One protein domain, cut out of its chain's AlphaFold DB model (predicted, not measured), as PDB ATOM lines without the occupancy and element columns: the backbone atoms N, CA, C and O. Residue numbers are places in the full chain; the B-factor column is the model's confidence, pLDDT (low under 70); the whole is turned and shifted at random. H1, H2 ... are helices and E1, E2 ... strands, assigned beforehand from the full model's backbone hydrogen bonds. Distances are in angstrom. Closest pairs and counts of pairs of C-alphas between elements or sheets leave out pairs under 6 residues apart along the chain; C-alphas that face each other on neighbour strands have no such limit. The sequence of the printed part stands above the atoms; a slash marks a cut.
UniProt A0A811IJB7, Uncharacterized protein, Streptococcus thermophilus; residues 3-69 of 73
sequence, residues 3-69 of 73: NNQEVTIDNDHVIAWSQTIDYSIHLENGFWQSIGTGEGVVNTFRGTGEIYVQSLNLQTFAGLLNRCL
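What this domain is: This is residues 3 to 69 of the 73 residues of an uncharacterized protein of Streptococcus thermophilus (UniProt A0A811IJB7). A twisted antiparallel sheet, E1, E4, E3, with E4 between the other two, bends at one end and folds back into a small two-strand ribbon, E2 with E5, making a loose, flattened loop of strands. Two helical arms stick out from the loop, residues 32 to 37 of H1 beyond the ends of E3 and E4, and residues 61 to 69, mostly H2, well beyond the ribbon. The printed part has 67 residues with five named strands and two named helices, in the order E1, E2, E3, H1, E4, E5, H2; the class is mixed, helices and strands. The whole is loose, with a radius of gyration of the C-alphas of 14.1 A, and flat, spanning 44 by 26 by 13 A.

How they stand to each other: In the larger sheet, E4, residues 41 to 49, is the inner strand between the edge strands E1, residues 3 to 10, and E3, residues 22 to 27. E1 and E4 are antiparallel at 162 degrees, with N 7 and O 45 at 2.9 A and N 45 and O 7 at 2.8 A, within hydrogen-bond range. E3 and E4 are antiparallel at 165 degrees, with N 24 and O 44 at 2.9 A. E1 bends by 55 degrees at residue 6 and E4 by 66 degrees at residue 46; C-alphas 6 and 46 face each other at 4.3 A. E2, residues 14 to 17, and E5, residues 51 to 53, are antiparallel neighbours at 163 degrees, with N 52 and O 16 at 2.8 A. E1 and E5 are apart, and so are E2 and E3. The closest C-alphas of E2 and E4, Trp 17 and Gly 49, are 7.5 A apart. H1, residues 31 to 37, is not on the larger sheet; its closest C-alpha to E3 is Ser 34, 7.7 A from that of Leu 27. H2, residues 58 to 68, is not on that sheet either, and H1 and H2 are apart. In H2, 6 of 7 O i to N i+4 pairs are within hydrogen-bond range; in H1, 0 of 3, and 0 of 4 O i to N i+3 pairs.

Where its parts are: E1 begins at C-alpha 3, (45.360, 1.314, 7.894), and is 19.5 A long. E4 is 21.8 A long, from C-alpha 41 at (46.802, 24.809, 6.018), and E3 17.0 A. H2 is 15.3 A long and ends at C-alpha 68, (56.836, 37.826, 27.455).

The domain as a whole: The C-alphas farthest apart, those of Asn 4 and Leu 69, are 45.5 A apart. The printed part has no cut, and its six links between elements are tight. The mean pLDDT of the printed part is 86.0; residues 29 to 39 are under 70.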
ATOM      1  N   ASN A   3      45.571   2.662   8.437       95.69
ATOM      2  CA  ASN A   3      45.360   1.314   7.894       95.69
ATOM      3  C   ASN A   3      44.417   1.355   6.684       95.69
ATOM      4  O   ASN A   3      43.222   1.111   6.823       95.69
ATOM      5  N   ASN A   4      44.955   1.671   5.502       95.62
ATOM      6  CA  ASN A   4      44.206   1.910   4.263       95.62
ATOM      7  C   ASN A   4      43.048   2.908   4.452       95.62
ATOM      8  O   ASN A   4      41.911   2.669   4.046       95.62
ATOM      9  N   GLN A   5      43.349   4.006   5.137       96.69
ATOM     10  CA  GLN A   5      42.396   5.043   5.526       96.69
ATOM     11  C   GLN A   5      42.879   6.409   5.055       96.69
ATOM     12  O   GLN A   5      43.994   6.538   4.545       96.69
ATOM     13  N   GLU A   6      42.029   7.411   5.243       96.81
ATOM     14  CA  GLU A   6      42.334   8.817   5.020       96.81
ATOM     15  C   GLU A   6      42.175   9.593   6.332       96.81
ATOM     16  O   GLU A   6      41.279   9.293   7.126       96.81
ATOM     17  N   VAL A   7      43.054  10.565   6.576       95.88
ATOM     18  CA  VAL A   7      42.958  11.490   7.708       95.88
ATOM     19  C   VAL A   7      43.466  12.871   7.305       95.88
ATOM     20  O   VAL A   7      44.516  12.984   6.680       95.88
ATOM     21  N   THR A   8      42.747  13.918   7.699       94.56
ATOM     22  CA  THR A   8      43.178  15.314   7.547       94.56
ATOM     23  C   THR A   8      43.660  15.834   8.895       94.56
ATOM     24  O   THR A   8      42.988  15.649   9.911       94.56
ATOM     25  N   ILE A   9      44.852  16.427   8.919       92.81
ATOM     26  CA  ILE A   9      45.511  16.928  10.131       92.81
ATOM     27  C   ILE A   9      45.979  18.360   9.865       92.81
ATOM     28  O   ILE A   9      46.436  18.665   8.762       92.81
ATOM     29  N   ASP A  10      45.904  19.228  10.873       90.06
ATOM     30  CA  ASP A  10      46.557  20.538  10.832       90.06
ATOM     31  C   ASP A  10      48.060  20.373  10.558       90.06
ATOM     32  O   ASP A  10      48.762  19.626  11.253       90.06
ATOM     33  N   ASN A  11      48.559  21.056   9.528       91.56
ATOM     34  CA  ASN A  11      49.936  20.906   9.091       91.56
ATOM     35  C   ASN A  11      50.949  21.378  10.150       91.56
ATOM     36  O   ASN A  11      52.044  20.823  10.212       91.56
ATOM     37  N   ASP A  12      50.590  22.324  11.023       89.88
ATOM     38  CA  ASP A  12      51.467  22.774  12.118       89.88
ATOM     39  C   ASP A  12      51.720  21.684  13.170       89.88
ATOM     40  O   ASP A  12      52.684  21.746  13.941       89.88
ATOM     41  N   HIS A  13      50.873  20.657  13.197       92.44
ATOM     42  CA  HIS A  13      50.976  19.536  14.120       92.44
ATOM     43  C   HIS A  13      51.672  18.311  13.518       92.44
ATOM     44  O   HIS A  13      51.974  17.370  14.254       92.44
ATOM     45  N   VAL A  14      51.969  18.304  12.217       94.06
ATOM     46  CA  VAL A  14      52.637  17.181  11.548       94.06
ATOM     47  C   VAL A  14      54.156  17.302  11.698       94.06
ATOM     48  O   VAL A  14      54.755  18.291  11.291       94.06
ATOM     49  N   ILE A  15      54.797  16.258  12.231       95.38
ATOM     50  CA  ILE A  15      56.265  16.165  12.321       95.38
ATOM     51  C   ILE A  15      56.833  15.383  11.132       95.38
ATOM     52  O   ILE A  15      57.786  15.816  10.490       95.38
ATOM     53  N   ALA A  16      56.286  14.192  10.880       97.56
ATOM     54  CA  ALA A  16      56.773  13.259   9.867       97.56
ATOM     55  C   ALA A  16      55.702  12.212   9.540       97.56
ATOM     56  O   ALA A  16      54.775  11.990  10.318       97.56
ATOM     57  N   TRP A  17      55.854  11.518   8.417       98.31
ATOM     58  CA  TRP A  17      54.997  10.396   8.038       98.31
ATOM     59  C   TRP A  17      55.790   9.334   7.275       98.31
ATOM     60  O   TRP A  17      56.886   9.584   6.772       98.31
ATOM     61  N   SER A  18      55.246   8.118   7.222       98.25
ATOM     62  CA  SER A  18      55.824   7.015   6.452       98.25
ATOM     63  C   SER A  18      55.867   7.334   4.957       98.25
ATOM     64  O   SER A  18      54.903   7.857   4.407       98.25
ATOM     65  N   GLN A  19      56.942   6.933   4.270       97.69
ATOM     66  CA  GLN A  19      57.114   7.142   2.819       97.69
ATOM     67  C   GLN A  19      56.029   6.473   1.956       97.69
ATOM     68  O   GLN A  19      55.870   6.818   0.792       97.69
ATOM     69  N   THR A  20      55.304   5.502   2.512       96.75
ATOM     70  CA  THR A  20      54.208   4.771   1.858       96.75
ATOM     71  C   THR A  20      52.873   5.518   1.866       96.75
ATOM     72  O   THR A  20      51.901   5.009   1.313       96.75
ATOM     73  N   ILE A  21      52.791   6.669   2.538       98.06
ATOM     74  CA  ILE A  21      51.565   7.460   2.666       98.06
ATOM     75  C   ILE A  21      51.532   8.531   1.569       98.06
ATOM     76  O   ILE A  21      52.445   9.352   1.471       98.06
ATOM     77  N   ASP A  22      50.447   8.550   0.792       98.25
ATOM     78  CA  ASP A  22      50.115   9.665  -0.097       98.25
ATOM     79  C   ASP A  22      49.683  10.869   0.750       98.25
ATOM     80  O   ASP A  22      48.961  10.697   1.737       98.25
ATOM     81  N   TYR A  23      50.068  12.084   0.360       97.56
ATOM     82  CA  TYR A  23      49.706  13.297   1.096       97.56
ATOM     83  C   TYR A  23      49.325  14.458   0.171       97.56
ATOM     84  O   TYR A  23      49.788  14.544  -0.969       97.56
ATOM     85  N   SER A  24      48.486  15.364   0.670       95.75
ATOM     86  CA  SER A  24      48.058  16.571  -0.034       95.75
ATOM     87  C   SER A  24      47.902  17.724   0.948       95.75
ATOM     88  O   SER A  24      47.039  17.686   1.823       95.75
ATOM     89  N   ILE A  25      48.728  18.759   0.787       93.38
ATOM     90  CA  ILE A  25      48.631  19.994   1.567       93.38
ATOM     91  C   ILE A  25      47.686  20.951   0.849       93.38
ATOM     92  O   ILE A  25      47.899  21.282  -0.319       93.38
ATOM     93  N   HIS A  26      46.656  21.421   1.544       88.38
ATOM     94  CA  HIS A  26      45.685  22.359   0.995       88.38
ATOM     95  C   HIS A  26      45.098  23.258   2.084       88.38
ATOM     96  O   HIS A  26      45.277  23.031   3.277       88.38
ATOM     97  N   LEU A  27      44.397  24.307   1.659       85.81
ATOM     98  CA  LEU A  27      43.599  25.119   2.570       85.81
ATOM     99  C   LEU A  27      42.273  24.407   2.853       85.81
ATOM    100  O   LEU A  27      41.691  23.807   1.943       85.81
ATOM    101  N   GLU A  28      41.784  24.473   4.090       72.62
ATOM    102  CA  GLU A  28      40.391  24.113   4.367       72.62
ATOM    103  C   GLU A  28      39.432  25.157   3.782       72.62
ATOM    104  O   GLU A  28      39.777  26.315   3.545       72.62
ATOM    105  N   ASN A  29      38.221  24.709   3.464       61.66
ATOM    106  CA  ASN A  29      37.254  25.424   2.638       61.66
ATOM    107  C   ASN A  29      37.041  26.886   3.075       61.66
ATOM    108  O   ASN A  29      36.475  27.164   4.130       61.66
ATOM    109  N   GLY A  30      37.402  27.817   2.187       58.06
ATOM    110  CA  GLY A  30      37.110  29.242   2.316       58.06
ATOM    111  C   GLY A  30      38.300  30.054   2.816       58.06
ATOM    112  O   GLY A  30      38.481  30.239   4.013       58.06
ATOM    113  N   PHE A  31      39.026  30.657   1.869       52.00
ATOM    114  CA  PHE A  31      40.099  31.646   2.069       52.00
ATOM    115  C   PHE A  31      39.798  32.694   3.164       52.00
ATOM    116  O   PHE A  31      40.702  33.172   3.839       52.00
ATOM    117  N   TRP A  32      38.520  33.017   3.380       54.94
ATOM    118  CA  TRP A  32      38.058  33.963   4.396       54.94
ATOM    119  C   TRP A  32      38.130  33.457   5.849       54.94
ATOM    120  O   TRP A  32      38.250  34.286   6.746       54.94
ATOM    121  N   GLN A  33      38.075  32.143   6.103       56.16
ATOM    122  CA  GLN A  33      38.171  31.566   7.456       56.16
ATOM    123  C   GLN A  33      39.633  31.433   7.916       56.16
ATOM    124  O   GLN A  33      39.941  31.749   9.061       56.16
ATOM    125  N   SER A  34      40.555  31.073   7.015       53.03
ATOM    126  CA  SER A  34      41.981  30.885   7.343       53.03
ATOM    127  C   SER A  34      42.753  32.189   7.607       53.03
ATOM    128  O   SER A  34      43.800  32.172   8.250       53.03
ATOM    129  N   ILE A  35      42.259  33.341   7.134       52.12
ATOM    130  CA  ILE A  35      42.929  34.648   7.309       52.12
ATOM    131  C   ILE A  35      42.818  35.180   8.748       52.12
ATOM    132  O   ILE A  35      43.677  35.946   9.185       52.12
ATOM    133  N   GLY A  36      41.779  34.794   9.496       49.53
ATOM    134  CA  GLY A  36      41.541  35.301  10.851       49.53
ATOM    135  C   GLY A  36      42.372  34.620  11.942       49.53
ATOM    136  O   GLY A  36      42.636  35.234  12.974       49.53
ATOM    137  N   THR A  37      42.780  33.370  11.722       53.88
ATOM    138  CA  THR A  37      43.402  32.500  12.736       53.88
ATOM    139  C   THR A  37      44.886  32.241  12.489       53.88
ATOM    140  O   THR A  37      45.593  31.908  13.432       53.88
ATOM    141  N   GLY A  38      45.377  32.390  11.251       54.84
ATOM    142  CA  GLY A  38      46.734  31.958  10.873       54.84
ATOM    143  C   GLY A  38      46.892  30.433  10.776       54.84
ATOM    144  O   GLY A  38      47.920  29.954  10.310       54.84
ATOM    145  N   GLU A  39      45.845  29.697  11.147       62.81
ATOM    146  CA  GLU A  39      45.687  28.249  11.072       62.81
ATOM    147  C   GLU A  39      44.675  27.952   9.961       62.81
ATOM    148  O   GLU A  39      43.617  28.581   9.878       62.81
ATOM    149  N   GLY A  40      45.001  27.037   9.057       70.06
ATOM    150  CA  GLY A  40      44.132  26.769   7.907       70.06
ATOM    151  C   GLY A  40      44.792  26.016   6.765       70.06
ATOM    152  O   GLY A  40      44.104  25.639   5.819       70.06
ATOM    153  N   VAL A  41      46.104  25.785   6.852       86.62
ATOM    154  CA  VAL A  41      46.802  24.809   6.018       86.62
ATOM    155  C   VAL A  41      46.672  23.449   6.687       86.62
ATOM    156  O   VAL A  41      47.200  23.227   7.774       86.62
ATOM    157  N   VAL A  42      45.997  22.529   6.018       90.12
ATOM    158  CA  VAL A  42      45.873  21.143   6.461       90.12
ATOM    159  C   VAL A  42      46.605  20.222   5.506       90.12
ATOM    160  O   VAL A  42      46.866  20.562   4.349       90.12
ATOM    161  N   ASN A  43      46.937  19.039   5.998       94.69
ATOM    162  CA  ASN A  43      47.513  17.971   5.209       94.69
ATOM    163  C   ASN A  43      46.616  16.733   5.301       94.69
ATOM    164  O   ASN A  43      46.342  16.229   6.393       94.69
ATOM    165  N   THR A  44      46.143  16.265   4.150       96.38
ATOM    166  CA  THR A  44      45.331  15.054   4.028       96.38
ATOM    167  C   THR A  44      46.223  13.886   3.634       96.38
ATOM    168  O   THR A  44      46.847  13.910   2.576       96.38
ATOM    169  N   PHE A  45      46.269  12.863   4.485       97.94
ATOM    170  CA  PHE A  45      47.080  11.657   4.336       97.94
ATOM    171  C   PHE A  45      46.210  10.462   3.982       97.94
ATOM    172  O   PHE A  45      45.184  10.247   4.627       97.94
ATOM    173  N   ARG A  46      46.651   9.630   3.037       98.38
ATOM    174  CA  ARG A  46      45.940   8.417   2.627       98.38
ATOM    175  C   ARG A  46      46.890   7.233   2.463       98.38
ATOM    176  O   ARG A  46      47.924   7.344   1.810       98.38
ATOM    177  N   GLY A  47      46.531   6.081   3.031       97.44
ATOM    178  CA  GLY A  47      47.286   4.833   2.881       97.44
ATOM    179  C   GLY A  47      47.465   4.052   4.182       97.44
ATOM    180  O   GLY A  47      46.613   4.087   5.073       97.44
ATOM    181  N   THR A  48      48.578   3.319   4.277       98.00
ATOM    182  CA  THR A  48      48.946   2.512   5.449       98.00
ATOM    183  C   THR A  48      50.342   2.895   5.928       98.00
ATOM    184  O   THR A  48      51.286   2.914   5.135       98.00
ATOM    185  N   GLY A  49      50.480   3.191   7.220       97.31
ATOM    186  CA  GLY A  49      51.748   3.608   7.818       97.31
ATOM    187  C   GLY A  49      51.570   4.447   9.080       97.31
ATOM    188  O   GLY A  49      50.504   4.485   9.692       97.31
ATOM    189  N   GLU A  50      52.623   5.137   9.486       98.12
ATOM    190  CA  GLU A  50      52.628   6.001  10.663       98.12
ATOM    191  C   GLU A  50      52.660   7.476  10.282       98.12
ATOM    192  O   GLU A  50      53.305   7.869   9.309       98.12
ATOM    193  N   ILE A  51      51.977   8.285  11.088       97.62
ATOM    194  CA  ILE A  51      52.028   9.743  11.054       97.62
ATOM    195  C   ILE A  51      52.406  10.177  12.468       97.62
ATOM    196  O   ILE A  51      51.760   9.770  13.437       97.62
ATOM    197  N   TYR A  52      53.470  10.961  12.575       97.44
ATOM    198  CA  TYR A  52      53.994  11.497  13.822       97.44
ATOM    199  C   TYR A  52      53.454  12.909  13.999       97.44
ATOM    200  O   TYR A  52      53.691  13.777  13.157       97.44
ATOM    201  N   VAL A  53      52.735  13.126  15.098       95.75
ATOM    202  CA  VAL A  53      52.103  14.408  15.420       95.75
ATOM    203  C   VAL A  53      52.637  14.967  16.733       95.75
ATOM    204  O   VAL A  53      52.934  14.210  17.658       95.75
ATOM    205  N   GLN A  54      52.737  16.291  16.826       94.75
ATOM    206  CA  GLN A  54      52.974  16.993  18.089       94.75
ATOM    207  C   GLN A  54      51.666  17.486  18.698       94.75
ATOM    208  O   GLN A  54      50.748  17.891  17.991       94.75
ATOM    209  N   SER A  55      51.593  17.512  20.027       90.88
ATOM    210  CA  SER A  55      50.446  18.067  20.756       90.88
ATOM    211  C   SER A  55      50.469  19.594  20.861       90.88
ATOM    212  O   SER A  55      49.430  20.198  21.105       90.88
ATOM    213  N   LEU A  56      51.637  20.221  20.700       89.38
ATOM    214  CA  LEU A  56      51.821  21.662  20.861       89.38
ATOM    215  C   LEU A  56      52.155  22.315  19.523       89.38
ATOM    216  O   LEU A  56      53.040  21.850  18.812       89.38
ATOM    217  N   ASN A  57      51.481  23.423  19.219       84.12
ATOM    218  CA  ASN A  57      51.786  24.259  18.065       84.12
ATOM    219  C   ASN A  57      52.945  25.218  18.413       84.12
ATOM    220  O   ASN A  57      52.854  26.026  19.348       84.12
ATOM    221  N   LEU A  58      54.042  25.138  17.651       83.38
ATOM    222  CA  LEU A  58      55.227  25.973  17.857       83.38
ATOM    223  C   LEU A  58      54.971  27.457  17.542       83.38
ATOM    224  O   LEU A  58      55.542  28.318  18.209       83.38
ATOM    225  N   GLN A  59      54.103  27.768  16.574       83.19
ATOM    226  CA  GLN A  59      53.697  29.140  16.255       83.19
ATOM    227  C   GLN A  59      52.948  29.774  17.428       83.19
ATOM    228  O   GLN A  59      53.294  30.874  17.863       83.19
ATOM    229  N   THR A  60      51.984  29.054  18.006       83.81
ATOM    230  CA  THR A  60      51.252  29.503  19.201       83.81
ATOM    231  C   THR A  60      52.204  29.722  20.373       83.81
ATOM    232  O   THR A  60      52.155  30.762  21.039       83.81
ATOM    233  N   PHE A  61      53.140  28.794  20.589       86.38
ATOM    234  CA  PHE A  61      54.173  28.946  21.610       86.38
ATOM    235  C   PHE A  61      55.067  30.176  21.370       86.38
ATOM    236  O   PHE A  61      55.288  30.967  22.288       86.38
ATOM    237  N   ALA A  62      55.528  30.395  20.136       87.38
ATOM    238  CA  ALA A  62      56.305  31.575  19.766       87.38
ATOM    239  C   ALA A  62      55.506  32.877  19.958       87.38
ATOM    240  O   ALA A  62      56.045  33.878  20.433       87.38
ATOM    241  N   GLY A  63      54.203  32.859  19.661       87.19
ATOM    242  CA  GLY A  63      53.289  33.971  19.910       87.19
ATOM    243  C   GLY A  63      53.173  34.328  21.394       87.19
ATOM    244  O   GLY A  63      53.172  35.512  21.741       87.19
ATOM    245  N   LEU A  64      53.133  33.325  22.277       87.88
ATOM    246  CA  LEU A  64      53.171  33.528  23.729       87.88
ATOM    247  C   LEU A  64      54.522  34.094  24.178       87.88
ATOM    248  O   LEU A  64      54.555  35.090  24.901       87.88
ATOM    249  N   LEU A  65      55.632  33.520  23.701       88.94
ATOM    250  CA  LEU A  65      56.976  34.006  24.017       88.94
ATOM    251  C   LEU A  65      57.167  35.468  23.605       88.94
ATOM    252  O   LEU A  65      57.655  36.260  24.404       88.94
ATOM    253  N   ASN A  66      56.720  35.863  22.413       89.00
ATOM    254  CA  ASN A  66      56.835  37.241  21.926       89.00
ATOM    255  C   ASN A  66      56.134  38.276  22.824       89.00
ATOM    256  O   ASN A  66      56.513  39.447  22.810       89.00
ATOM    257  N   ARG A  67      55.124  37.878  23.609       86.31
ATOM    258  CA  ARG A  67      54.469  38.761  24.591       86.31
ATOM    259  C   ARG A  67      55.276  38.908  25.878       86.31
ATOM    260  O   ARG A  67      55.166  39.931  26.547       86.31
ATOM    261  N   CYS A  68      56.051  37.887  26.227       86.19
ATOM    262  CA  CYS A  68      56.836  37.826  27.455       86.19
ATOM    263  C   CYS A  68      58.281  38.307  27.269       86.19
ATOM    264  O   CYS A  68      58.915  38.720  28.238       86.19
ATOM    265  N   LEU A  69      58.814  38.242  26.048       90.12
ATOM    266  CA  LEU A  69      60.171  38.677  25.751       90.12
ATOM    267  C   LEU A  69      60.255  40.212  25.714       90.12
ATOM    268  O   LEU A  69      59.385  40.869  25.135       90.12
TER     269      LEU A  69